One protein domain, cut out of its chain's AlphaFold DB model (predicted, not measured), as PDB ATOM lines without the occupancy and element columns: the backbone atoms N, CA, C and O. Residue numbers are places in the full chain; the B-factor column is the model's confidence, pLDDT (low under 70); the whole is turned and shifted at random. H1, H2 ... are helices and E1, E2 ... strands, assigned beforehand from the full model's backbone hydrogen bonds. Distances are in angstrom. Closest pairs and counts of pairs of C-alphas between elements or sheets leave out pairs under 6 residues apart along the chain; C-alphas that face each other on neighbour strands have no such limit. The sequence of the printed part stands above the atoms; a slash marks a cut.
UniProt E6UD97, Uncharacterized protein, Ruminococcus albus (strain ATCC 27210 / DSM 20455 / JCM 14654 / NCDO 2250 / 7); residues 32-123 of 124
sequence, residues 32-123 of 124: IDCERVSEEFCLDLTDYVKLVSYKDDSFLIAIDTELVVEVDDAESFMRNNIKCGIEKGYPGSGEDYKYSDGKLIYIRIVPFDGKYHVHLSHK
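AT A GLANCE: This is residues 32 to 123 of the 124 residues of an uncharacterized protein of Ruminococcus albus (strain ATCC 27210 / DSM 20455 / JCM 14654 / NCDO 2250 / 7) (UniProt E6UD97). A strongly twisted sheet, with the long hairpin of E7 and E8 running through it, makes the larger part, and H2 packs on it. Beside its E1 end sits a smaller part, made of the separate hairpin of E2 and E3 with H1 near it. The printed part has 92 residues, with two named helices and eight named strands in the order H1 E1 E2 E3 E4 H2 E5 E6 E7 E8. The large sheet, all antiparallel, runs E1 - E4 - E8 - E7 - E6 - E5, and the class is mixed, helices and strands. The whole is compact, with a radius of gyration of the C-alphas of 13.2 A and spans of 39 by 34 by 24 A.

IN THESE COORDINATES: Find C-alpha 34 at (251.083, 226.293, 300.339); from there H1 runs to residue 41, 10.3 A from first to last C-alpha. Next come E1, residues 43 to 45, E2, residues 49 to 53, 12.9 A long, and E3, residues 59 to 63, 12.6 A long. E4, residues 66 to 71, covers 16.0 A, and H2, residues 74 to 81, covers 10.5 A. Then read E5, residues 86 to 88, and E6, residues 97 to 100. E7, residues 104 to 112, is the longest strand at 25.2 A. E8, residues 115 to 122, covers 23.2 A and ends at C-alpha 122, (246.724, 228.427, 281.885).

HOW THE PARTS SIT: Start in the large sheet with the hairpin of E7 and E8, where N 108 and O 119 are 3.0 A apart, within hydrogen-bond range. E5 E6 E7 E8 form a meander, each strand the antiparallel neighbour of the one before; look at N 99 and O 105, 2.9 A, for E6 and E7, and at N 87 and O 98, 2.8 A, for E5 and E6. On the other side of E8 is E4, with N 69 and O 118 at 2.9 A, and then the edge strand E1, with N 44 and O 68 at 3.0 A. H2 is on the sheet; its closest C-alphas to E8 are those of Ala 74 and Tyr 116, 6.3 A apart. H1 only grazes the sheet with its residues 34 to 41; its closest C-alphas to E1 are those of Ser 38 and Asp 44, 5.9 A. The hairpin of E2 and E3 has N 50 and O 62 at 2.9 A, and the closest C-alphas of E3 and E8 are those of Ile 63 and His 122, 6.3 A. H1 and H2 are apart. In both helices every O i to N i+4 pair is within hydrogen-bond range.

THE WHOLE: The two C-alphas farthest apart are those of Lys 55 and Gly 92, 41.8 A. The printed part has no cut, and no link is long. The model's mean pLDDT over the printed part is 74.0; 34 residues are under 70, among them residues 40 to 65.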
ATOM      1  N   ILE A  32     257.674 228.272 300.148       55.78
ATOM      2  CA  ILE A  32     256.392 228.802 300.598       55.78
ATOM      3  C   ILE A  32     255.555 227.599 301.027       55.78
ATOM      4  O   ILE A  32     255.463 226.608 300.304       55.78
ATOM      5  N   ASP A  33     255.006 227.678 302.231       67.88
ATOM      6  CA  ASP A  33     254.047 226.706 302.724       67.88
ATOM      7  C   ASP A  33     252.696 226.986 302.054       67.88
ATOM      8  O   ASP A  33     252.038 227.983 302.361       67.88
ATOM      9  N   CYS A  34     252.329 226.148 301.083       65.25
ATOM     10  CA  CYS A  34     251.083 226.293 300.339       65.25
ATOM     11  C   CYS A  34     249.858 226.196 301.254       65.25
ATOM     12  O   CYS A  34     248.883 226.887 300.985       65.25
ATOM     13  N   GLU A  35     249.908 225.402 302.331       70.31
ATOM     14  CA  GLU A  35     248.793 225.288 303.282       70.31
ATOM     15  C   GLU A  35     248.613 226.611 304.019       70.31
ATOM     16  O   GLU A  35     247.525 227.177 304.043       70.31
ATOM     17  N   ARG A  36     249.709 227.188 304.516       68.12
ATOM     18  CA  ARG A  36     249.651 228.474 305.213       68.12
ATOM     19  C   ARG A  36     249.205 229.625 304.303       68.12
ATOM     20  O   ARG A  36     248.440 230.477 304.739       68.12
ATOM     21  N   VAL A  37     249.661 229.665 303.048       67.06
ATOM     22  CA  VAL A  37     249.215 230.683 302.074       67.06
ATOM     23  C   VAL A  37     247.763 230.455 301.651       67.06
ATOM     24  O   VAL A  37     247.018 231.417 301.481       67.06
ATOM     25  N   SER A  38     247.340 229.200 301.520       70.06
ATOM     26  CA  SER A  38     245.941 228.847 301.279       70.06
ATOM     27  C   SER A  38     245.047 229.368 302.402       70.06
ATOM     28  O   SER A  38     244.065 230.053 302.127       70.06
ATOM     29  N   GLU A  39     245.429 229.133 303.659       70.69
ATOM     30  CA  GLU A  39     244.689 229.589 304.836       70.69
ATOM     31  C   GLU A  39     244.675 231.117 304.972       70.69
ATOM     32  O   GLU A  39     243.632 231.705 305.250       70.69
ATOM     33  N   GLU A  40     245.820 231.774 304.767       66.31
ATOM     34  CA  GLU A  40     245.973 233.218 304.985       66.31
ATOM     35  C   GLU A  40     245.277 234.057 303.905       66.31
ATOM     36  O   GLU A  40     244.746 235.129 304.200       66.31
ATOM     37  N   PHE A  41     245.238 233.561 302.664       64.00
ATOM     38  CA  PHE A  41     244.677 234.282 301.517       64.00
ATOM     39  C   PHE A  41     243.388 233.659 300.963       64.00
ATOM     40  O   PHE A  41     242.877 234.144 299.954       64.00
ATOM     41  N   CYS A  42     242.864 232.607 301.603       62.59
ATOM     42  CA  CYS A  42     241.721 231.815 301.130       62.59
ATOM     43  C   CYS A  42     241.879 231.365 299.664       62.59
ATOM     44  O   CYS A  42     240.979 231.532 298.838       62.59
ATOM     45  N   LEU A  43     243.054 230.822 299.334       67.75
ATOM     46  CA  LEU A  43     243.390 230.337 297.993       67.75
ATOM     47  C   LEU A  43     243.320 228.815 297.947       67.75
ATOM     48  O   LEU A  43     243.952 228.158 298.768       67.75
ATOM     49  N   ASP A  44     242.643 228.241 296.957       67.06
ATOM     50  CA  ASP A  44     242.756 226.805 296.687       67.06
ATOM     51  C   ASP A  44     243.974 226.565 295.784       67.06
ATOM     52  O   ASP A  44     243.952 226.798 294.567       67.06
ATOM     53  N   LEU A  45     245.089 226.197 296.419       66.81
ATOM     54  CA  LEU A  45     246.387 226.001 295.781       66.81
ATOM     55  C   LEU A  45     246.600 224.514 295.491       66.81
ATOM     56  O   LEU A  45     246.881 223.728 296.394       66.81
ATOM     57  N   THR A  46     246.509 224.129 294.217       67.75
ATOM     58  CA  THR A  46     246.815 222.760 293.772       67.75
ATOM     59  C   THR A  46     248.324 222.550 293.575       67.75
ATOM     60  O   THR A  46     249.078 223.512 293.418       67.75
ATOM     61  N   ASP A  47     248.778 221.291 293.497       59.41
ATOM     62  CA  ASP A  47     250.194 220.912 293.274       59.41
ATOM     63  C   ASP A  47     250.827 221.516 292.001       59.41
ATOM     64  O   ASP A  47     252.047 221.513 291.822       59.41
ATOM     65  N   TYR A  48     249.999 222.032 291.096       56.66
ATOM     66  CA  TYR A  48     250.398 222.653 289.839       56.66
ATOM     67  C   TYR A  48     250.526 224.183 289.930       56.66
ATOM     68  O   TYR A  48     250.806 224.848 288.933       56.66
ATOM     69  N   VAL A  49     250.321 224.777 291.103       60.75
ATOM     70  CA  VAL A  49     250.543 226.206 291.331       60.75
ATOM     71  C   VAL A  49     251.933 226.400 291.934       60.75
ATOM     72  O   VAL A  49     252.231 225.939 293.033       60.75
ATOM     73  N   LYS A  50     252.815 227.098 291.213       62.84
ATOM     74  CA  LYS A  50     254.164 227.426 291.688       62.84
ATOM     75  C   LYS A  50     254.157 228.791 292.357       62.84
ATOM     76  O   LYS A  50     253.921 229.805 291.707       62.84
ATOM     77  N   LEU A  51     254.477 228.829 293.644       58.16
ATOM     78  CA  LEU A  51     254.634 230.071 294.394       58.16
ATOM     79  C   LEU A  51     256.110 230.474 294.429       58.16
ATOM     80  O   LEU A  51     256.977 229.663 294.748       58.16
ATOM     81  N   VAL A  52     256.404 231.732 294.106       58.88
ATOM     82  CA  VAL A  52     257.756 232.298 294.177       58.88
ATOM     83  C   VAL A  52     257.738 233.473 295.139       58.88
ATOM     84  O   VAL A  52     257.097 234.479 294.862       58.88
ATOM     85  N   SER A  53     258.449 233.375 296.260       48.97
ATOM     86  CA  SER A  53     258.507 234.481 297.220       48.97
ATOM     87  C   SER A  53     259.526 235.539 296.827       48.97
ATOM     88  O   SER A  53     260.604 235.237 296.304       48.97
ATOM     89  N   TYR A  54     259.226 236.770 297.211       52.44
ATOM     90  CA  TYR A  54     260.138 237.902 297.211       52.44
ATOM     91  C   TYR A  54     260.538 238.280 298.644       52.44
ATOM     92  O   TYR A  54     260.118 237.657 299.618       52.44
ATOM     93  N   LYS A  55     261.443 239.256 298.770       46.25
ATOM     94  CA  LYS A  55     262.049 239.665 300.053       46.25
ATOM     95  C   LYS A  55     261.128 240.505 300.944       46.25
ATOM     96  O   LYS A  55     261.483 240.758 302.087       46.25
ATOM     97  N   ASP A  56     260.025 240.988 300.399       47.31
ATOM     98  CA  ASP A  56     259.110 241.985 300.954       47.31
ATOM     99  C   ASP A  56     257.762 241.373 301.367       47.31
ATOM    100  O   ASP A  56     256.739 242.040 301.285       47.31
ATOM    101  N   ASP A  57     257.757 240.094 301.753       54.00
ATOM    102  CA  ASP A  57     256.563 239.289 302.073       54.00
ATOM    103  C   ASP A  57     255.563 239.117 300.905       54.00
ATOM    104  O   ASP A  57     254.553 238.427 301.025       54.00
ATOM    105  N   SER A  58     255.882 239.671 299.733       48.41
ATOM    106  CA  SER A  58     255.180 239.460 298.469       48.41
ATOM    107  C   SER A  58     255.543 238.102 297.857       48.41
ATOM    108  O   SER A  58     256.695 237.671 297.922       48.41
ATOM    109  N   PHE A  59     254.609 237.452 297.159       58.50
ATOM    110  CA  PHE A  59     254.890 236.258 296.354       58.50
ATOM    111  C   PHE A  59     254.192 236.316 294.988       58.50
ATOM    112  O   PHE A  59     253.087 236.833 294.854       58.50
ATOM    113  N   LEU A  60     254.860 235.806 293.950       60.34
ATOM    114  CA  LEU A  60     254.288 235.587 292.624       60.34
ATOM    115  C   LEU A  60     253.624 234.215 292.591       60.34
ATOM    116  O   LEU A  60     254.257 233.211 292.921       60.34
ATOM    117  N   ILE A  61     252.384 234.172 292.116       64.25
ATOM    118  CA  ILE A  61     251.688 232.924 291.818       64.25
ATOM    119  C   ILE A  61     251.855 232.625 290.327       64.25
ATOM    120  O   ILE A  61     251.290 233.310 289.478       64.25
ATOM    121  N   ALA A  62     252.656 231.615 290.002       59.28
ATOM    122  CA  ALA A  62     252.752 231.069 288.658       59.28
ATOM    123  C   ALA A  62     251.755 229.912 288.516       59.28
ATOM    124  O   ALA A  62     251.896 228.861 289.141       59.28
ATOM    125  N   ILE A  63     250.738 230.125 287.686       63.50
ATOM    126  CA  ILE A  63     249.696 229.141 287.389       63.50
ATOM    127  C   ILE A  63     250.220 228.234 286.266       63.50
ATOM    128  O   ILE A  63     250.336 228.701 285.131       63.50
ATOM    129  N   ASP A  64     250.568 226.971 286.559       60.84
ATOM    130  CA  ASP A  64     250.845 225.993 285.490       60.84
ATOM    131  C   ASP A  64     249.546 225.350 284.969       60.84
ATOM    132  O   ASP A  64     249.472 225.072 283.774       60.84
ATOM    133  N   THR A  65     248.516 225.158 285.812       67.50
ATOM    134  CA  THR A  65     247.204 224.617 285.386       67.50
ATOM    135  C   THR A  65     246.016 225.474 285.836       67.50
ATOM    136  O   THR A  65     245.443 226.164 284.998       67.50
ATOM    137  N   GLU A  66     245.638 225.460 287.118       72.94
ATOM    138  CA  GLU A  66     244.446 226.136 287.647       72.94
ATOM    139  C   GLU A  66     244.644 226.595 289.101       72.94
ATOM    140  O   GLU A  66     245.163 225.859 289.942       72.94
ATOM    141  N   LEU A  67     244.214 227.824 289.375       77.19
ATOM    142  CA  LEU A  67     244.133 228.455 290.688       77.19
ATOM    143  C   LEU A  67     242.689 228.899 290.915       77.19
ATOM    144  O   LEU A  67     242.133 229.578 290.053       77.19
ATOM    145  N   VAL A  68     242.104 228.580 292.069       78.31
ATOM    146  CA  VAL A  68     240.754 229.040 292.425       78.31
ATOM    147  C   VAL A  68     240.830 229.970 293.627       78.31
ATOM    148  O   VAL A  68     241.450 229.653 294.641       78.31
ATOM    149  N   VAL A  69     240.215 231.143 293.495       76.25
ATOM    150  CA  VAL A  69     240.188 232.180 294.531       76.25
ATOM    151  C   VAL A  69     238.747 232.428 294.952       76.25
ATOM    152  O   VAL A  69     237.918 232.788 294.114       76.25
ATOM    153  N   GLU A  70     238.450 232.269 296.240       81.38
ATOM    154  CA  GLU A  70     237.159 232.665 296.803       81.38
ATOM    155  C   GLU A  70     237.159 234.174 297.087       81.38
ATOM    156  O   GLU A  70     238.016 234.690 297.802       81.38
ATOM    157  N   VAL A  71     236.202 234.903 296.512       77.38
ATOM    158  CA  VAL A  71     236.091 236.361 296.639       77.38
ATOM    159  C   VAL A  71     234.643 236.793 296.839       77.38
ATOM    160  O   VAL A  71     233.721 236.220 296.262       77.38
ATOM    161  N   ASP A  72     234.442 237.862 297.607       82.75
ATOM    162  CA  ASP A  72     233.110 238.454 297.797       82.75
ATOM    163  C   ASP A  72     232.628 239.212 296.543       82.75
ATOM    164  O   ASP A  72     231.436 239.243 296.245       82.75
ATOM    165  N   ASP A  73     233.557 239.811 295.787       84.50
ATOM    166  CA  ASP A  73     233.282 240.569 294.561       84.50
ATOM    167  C   ASP A  73     234.343 240.265 293.494       84.50
ATOM    168  O   ASP A  73     235.492 240.718 293.566       84.50
ATOM    169  N   ALA A  74     233.932 239.504 292.478       82.88
ATOM    170  CA  ALA A  74     234.801 239.107 291.383       82.88
ATOM    171  C   ALA A  74     235.236 240.288 290.496       82.88
ATOM    172  O   ALA A  74     236.386 240.324 290.063       82.88
ATOM    173  N   GLU A  75     234.383 241.288 290.249       84.94
ATOM    174  CA  GLU A  75     234.757 242.440 289.416       84.94
ATOM    175  C   GLU A  75     235.809 243.307 290.115       84.94
ATOM    176  O   GLU A  75     236.795 243.730 289.499       84.94
ATOM    177  N   SER A  76     235.632 243.543 291.418       82.31
ATOM    178  CA  SER A  76     236.608 244.275 292.227       82.31
ATOM    179  C   SER A  76     237.943 243.531 292.306       82.31
ATOM    180  O   SER A  76     238.995 244.148 292.111       82.31
ATOM    181  N   PHE A  77     237.916 242.208 292.512       80.81
ATOM    182  CA  PHE A  77     239.119 241.373 292.492       80.81
ATOM    183  C   PHE A  77     239.878 241.520 291.168       80.81
ATOM    184  O   PHE A  77     241.072 241.826 291.170       80.81
ATOM    185  N   MET A  78     239.176 241.370 290.044       80.88
ATOM    186  CA  MET A  78     239.761 241.449 288.706       80.88
ATOM    187  C   MET A  78     240.407 242.813 288.452       80.88
ATOM    188  O   MET A  78     241.561 242.884 288.038       80.88
ATOM    189  N   ARG A  79     239.701 243.906 288.766       76.38
ATOM    190  CA  ARG A  79     240.197 245.278 288.579       76.38
ATOM    191  C   ARG A  79     241.437 245.587 289.422       76.38
ATOM    192  O   ARG A  79     242.299 246.344 288.981       76.38
ATOM    193  N   ASN A  80     241.511 245.052 290.638       73.56
ATOM    194  CA  ASN A  80     242.607 245.352 291.558       73.56
ATOM    195  C   ASN A  80     243.866 244.527 291.254       73.56
ATOM    196  O   ASN A  80     244.977 245.019 291.459       73.56
ATOM    197  N   ASN A  81     243.698 243.298 290.753       69.56
ATOM    198  CA  ASN A  81     244.790 242.335 290.605       69.56
ATOM    199  C   ASN A  81     245.283 242.169 289.162       69.56
ATOM    200  O   ASN A  81     246.452 241.847 288.957       69.56
ATOM    201  N   ILE A  82     244.449 242.438 288.153       74.81
ATOM    202  CA  ILE A  82     244.823 242.292 286.742       74.81
ATOM    203  C   ILE A  82     245.000 243.679 286.126       74.81
ATOM    204  O   ILE A  82     244.045 244.417 285.897       74.81
ATOM    205  N   LYS A  83     246.258 244.035 285.859       74.19
ATOM    206  CA  LYS A  83     246.638 245.346 285.301       74.19
ATOM    207  C   LYS A  83     246.768 245.350 283.775       74.19
ATOM    208  O   LYS A  83     246.917 246.411 283.174       74.19
ATOM    209  N   CYS A  84     246.756 244.174 283.163       74.88
ATOM    210  CA  CYS A  84     246.824 243.973 281.722       74.88
ATOM    211  C   CYS A  84     245.426 244.020 281.084       74.88
ATOM    212  O   CYS A  84     244.401 243.997 281.765       74.88
ATOM    213  N   GLY A  85     245.383 244.140 279.755       78.44
ATOM    214  CA  GLY A  85     244.124 244.186 279.016       78.44
ATOM    215  C   GLY A  85     243.364 242.866 279.138       78.44
ATOM    216  O   GLY A  85     243.846 241.836 278.668       78.44
ATOM    217  N   ILE A  86     242.182 242.909 279.754       85.62
ATOM    218  CA  ILE A  86     241.271 241.766 279.838       85.62
ATOM    219  C   ILE A  86     240.362 241.757 278.606       85.62
ATOM    220  O   ILE A  86     239.703 242.748 278.286       85.62
ATOM    221  N   GLU A  87     240.285 240.611 277.942       89.00
ATOM    222  CA  GLU A  87     239.363 240.325 276.848       89.00
ATOM    223  C   GLU A  87     238.249 239.391 277.330       89.00
ATOM    224  O   GLU A  87     238.459 238.559 278.213       89.00
ATOM    225  N   LYS A  88     237.058 239.475 276.727       88.56
ATOM    226  CA  LYS A  88     236.014 238.470 276.967       88.56
ATOM    227  C   LYS A  88     236.442 237.107 276.420       88.56
ATOM    228  O   LYS A  88     237.060 237.020 275.355       88.56
ATOM    229  N   GLY A  89     236.075 236.053 277.145       83.19
ATOM    230  CA  GLY A  89     236.239 234.673 276.710       83.19
ATOM    231  C   GLY A  89     235.473 234.398 275.414       83.19
ATOM    232  O   GLY A  89     234.503 235.080 275.069       83.19
ATOM    233  N   TYR A  90     235.928 233.400 274.654       82.19
ATOM    234  CA  TYR A  90     235.256 233.023 273.413       82.19
ATOM    235  C   TYR A  90     233.890 232.393 273.720       82.19
ATOM    236  O   TYR A  90     233.806 231.549 274.621       82.19
ATOM    237  N   PRO A  91     232.829 232.723 272.962       78.69
ATOM    238  CA  PRO A  91     231.533 232.071 273.113       78.69
ATOM    239  C   PRO A  91     231.673 230.548 272.978       78.69
ATOM    240  O   PRO A  91     232.191 230.059 271.978       78.69
ATOM    241  N   GLY A  92     231.233 229.805 273.997       77.94
ATOM    242  CA  GLY A  92     231.332 228.340 274.041       77.94
ATOM    243  C   GLY A  92     232.625 227.779 274.647       77.94
ATOM    244  O   GLY A  92     232.734 226.565 274.775       77.94
ATOM    245  N   SER A  93     233.577 228.625 275.059       81.19
ATOM    246  CA  SER A  93     234.803 228.171 275.745       81.19
ATOM    247  C   SER A  93     234.579 227.735 277.197       81.19
ATOM    248  O   SER A  93     235.391 226.991 277.737       81.19
ATOM    249  N   GLY A  94     233.488 228.191 277.821       84.00
ATOM    250  CA  GLY A  94     233.241 228.020 279.256       84.00
ATOM    251  C   GLY A  94     233.981 229.028 280.143       84.00
ATOM    252  O   GLY A  94     233.774 229.007 281.351       84.00
ATOM    253  N   GLU A  95     234.791 229.910 279.547       88.19
ATOM    254  CA  GLU A  95     235.548 230.964 280.225       88.19
ATOM    255  C   GLU A  95     234.856 232.321 280.035       88.19
ATOM    256  O   GLU A  95     234.361 232.630 278.945       88.19
ATOM    257  N   ASP A  96     234.861 233.152 281.073       88.94
ATOM    258  CA  ASP A  96     234.266 234.491 281.058       88.94
ATOM    259  C   ASP A  96     235.231 235.525 280.473       88.94
ATOM    260  O   ASP A  96     234.834 236.401 279.694       88.94
ATOM    261  N   TYR A  97     236.521 235.394 280.799       89.25
ATOM    262  CA  TYR A  97     237.565 236.318 280.371       89.25
ATOM    263  C   TYR A  97     238.879 235.613 280.040       89.25
ATOM    264  O   TYR A  97     239.096 234.446 280.359       89.25
ATOM    265  N   LYS A  98     239.776 236.347 279.387       89.31
ATOM    266  CA  LYS A  98     241.174 235.970 279.188       89.31
ATOM    267  C   LYS A  98     242.057 237.212 279.184       89.31
ATOM    268  O   LYS A  98     241.613 238.286 278.786       89.31
ATOM    269  N   TYR A  99     243.314 237.069 279.572       85.00
ATOM    270  CA  TYR A  99     244.327 238.106 279.387       85.00
ATOM    271  C   TYR A  99     245.660 237.478 278.983       85.00
ATOM    272  O   TYR A  99     245.900 236.293 279.213       85.00
ATOM    273  N   SER A 100     246.519 238.277 278.357       77.19
ATOM    274  CA  SER A 100     247.856 237.856 277.942       77.19
ATOM    275  C   SER A 100     248.898 238.774 278.563       77.19
ATOM    276  O   SER A 100     248.878 239.981 278.328       77.19
ATOM    277  N   ASP A 101     249.798 238.196 279.353       68.88
ATOM    278  CA  ASP A 101     250.975 238.877 279.901       68.88
ATOM    279  C   ASP A 101     252.188 237.940 279.816       68.88
ATOM    280  O   ASP A 101     252.620 237.320 280.785       68.88
ATOM    281  N   GLY A 102     252.637 237.682 278.585       71.44
ATOM    282  CA  GLY A 102     253.655 236.669 278.275       71.44
ATOM    283  C   GLY A 102     253.140 235.221 278.277       71.44
ATOM    284  O   GLY A 102     253.693 234.385 277.566       71.44
ATOM    285  N   LYS A 103     252.052 234.940 279.003       72.44
ATOM    286  CA  LYS A 103     251.260 233.701 278.951       72.44
ATOM    287  C   LYS A 103     249.771 234.027 278.834       72.44
ATOM    288  O   LYS A 103     249.334 235.068 279.324       72.44
ATOM    289  N   LEU A 104     249.006 233.140 278.193       81.62
ATOM    290  CA  LEU A 104     247.559 233.284 278.040       81.62
ATOM    291  C   LEU A 104     246.845 232.669 279.246       81.62
ATOM    292  O   LEU A 104     246.891 231.457 279.442       81.62
ATOM    293  N   ILE A 105     246.195 233.512 280.044       83.25
ATOM    294  CA  ILE A 105     245.436 233.096 281.223       83.25
ATOM    295  C   ILE A 105     243.949 233.245 280.933       83.25
ATOM    296  O   ILE A 105     243.501 234.280 280.435       83.25
ATOM    297  N   TYR A 106     243.196 232.203 281.252       86.69
ATOM    298  CA  TYR A 106     241.749 232.127 281.149       86.69
ATOM    299  C   TYR A 106     241.123 232.289 282.524       86.69
ATOM    300  O   TYR A 106     241.692 231.862 283.529       86.69
ATOM    301  N   ILE A 107     239.958 232.922 282.552       87.38
ATOM    302  CA  ILE A 107     239.266 233.267 283.781       87.38
ATOM    303  C   ILE A 107     237.829 232.812 283.686       87.38
ATOM    304  O   ILE A 107     237.114 233.192 282.756       87.38
ATOM    305  N   ARG A 108     237.397 232.090 284.710       90.88
ATOM    306  CA  ARG A 108     236.015 231.669 284.881       90.88
ATOM    307  C   ARG A 108     235.521 232.049 286.263       90.88
ATOM    308  O   ARG A 108     236.199 231.817 287.257       90.88
ATOM    309  N   ILE A 109     234.334 232.628 286.320       89.44
ATOM    310  CA  ILE A 109     233.701 233.097 287.546       89.44
ATOM    311  C   ILE A 109     232.496 232.204 287.818       89.44
ATOM    312  O   ILE A 109     231.569 232.109 287.014       89.44
ATOM    313  N   VAL A 110     232.501 231.540 288.969       89.00
ATOM    314  CA  VAL A 110     231.436 230.626 289.383       89.00
ATOM    315  C   VAL A 110     230.837 231.127 290.696       89.00
ATOM    316  O   VAL A 110     231.584 231.359 291.641       89.00
ATOM    317  N   PRO A 111     229.511 231.313 290.805       88.56
ATOM    318  CA  PRO A 111     228.895 231.635 292.089       88.56
ATOM    319  C   PRO A 111     229.047 230.460 293.069       88.56
ATOM    320  O   PRO A 111     228.772 229.314 292.706       88.56
ATOM    321  N   PHE A 112     229.447 230.747 294.309       82.56
ATOM    322  CA  PHE A 112     229.665 229.749 295.360       82.56
ATOM    323  C   PHE A 112     229.258 230.300 296.732       82.56
ATOM    324  O   PHE A 112     229.812 231.292 297.178       82.56
ATOM    325  N   ASP A 113     228.265 229.677 297.372       83.50
ATOM    326  CA  ASP A 113     227.774 229.977 298.733       83.50
ATOM    327  C   ASP A 113     227.685 231.474 299.117       83.50
ATOM    328  O   ASP A 113     228.204 231.929 300.132       83.50
ATOM    329  N   GLY A 114     227.035 232.282 298.271       82.06
ATOM    330  CA  GLY A 114     226.875 233.727 298.508       82.06
ATOM    331  C   GLY A 114     228.100 234.583 298.163       82.06
ATOM    332  O   GLY A 114     228.041 235.802 298.308       82.06
ATOM    333  N   LYS A 115     229.164 233.956 297.660       88.12
ATOM    334  CA  LYS A 115     230.396 234.549 297.134       88.12
ATOM    335  C   LYS A 115     230.640 234.098 295.688       88.12
ATOM    336  O   LYS A 115     229.747 233.565 295.016       88.12
ATOM    337  N   TYR A 116     231.861 234.302 295.203       82.56
ATOM    338  CA  TYR A 116     232.324 233.882 293.889       82.56
ATOM    339  C   TYR A 116     233.639 233.115 293.986       82.56
ATOM    340  O   TYR A 116     234.547 233.500 294.713       82.56
ATOM    341  N   HIS A 117     233.767 232.069 293.183       84.50
ATOM    342  CA  HIS A 117     235.034 231.437 292.858       84.50
ATOM    343  C   HIS A 117     235.543 231.999 291.537       84.50
ATOM    344  O   HIS A 117     234.879 231.892 290.504       84.50
ATOM    345  N   VAL A 118     236.728 232.596 291.572       82.00
ATOM    346  CA  VAL A 118     237.453 233.046 290.388       82.00
ATOM    347  C   VAL A 118     238.514 232.005 290.075       82.00
ATOM    348  O   VAL A 118     239.512 231.876 290.779       82.00
ATOM    349  N   HIS A 119     238.275 231.256 289.011       84.62
ATOM    350  CA  HIS A 119     239.193 230.277 288.462       84.62
ATOM    351  C   HIS A 119     240.125 230.988 287.491       84.62
ATOM    352  O   HIS A 119     239.667 231.642 286.557       84.62
ATOM    353  N   LEU A 120     241.426 230.852 287.700       82.94
ATOM    354  CA  LEU A 120     242.480 231.368 286.844       82.94
ATOM    355  C   LEU A 120     243.254 230.167 286.307       82.94
ATOM    356  O   LEU A 120     243.850 229.426 287.085       82.94
ATOM    357  N   SER A 121     243.240 229.952 284.993       81.06
ATOM    358  CA  SER A 121     243.882 228.787 284.379       81.06
ATOM    359  C   SER A 121     244.792 229.148 283.217       81.06
ATOM    360  O   SER A 121     244.527 230.075 282.453       81.06
ATOM    361  N   HIS A 122     245.874 228.393 283.067       77.69
ATOM    362  CA  HIS A 122     246.724 228.427 281.885       77.69
ATOM    363  C   HIS A 122     246.439 227.175 281.053       77.69
ATOM    364  O   HIS A 122     246.488 226.062 281.572       77.69
ATOM    365  N   LYS A 123     246.129 227.349 279.765       69.31
ATOM    366  CA  LYS A 123     245.932 226.235 278.828       69.31
ATOM    367  C   LYS A 123     246.989 226.348 277.733       69.31
ATOM    368  O   LYS A 123     247.048 227.384 277.070       69.31
TER     369      LYS A 123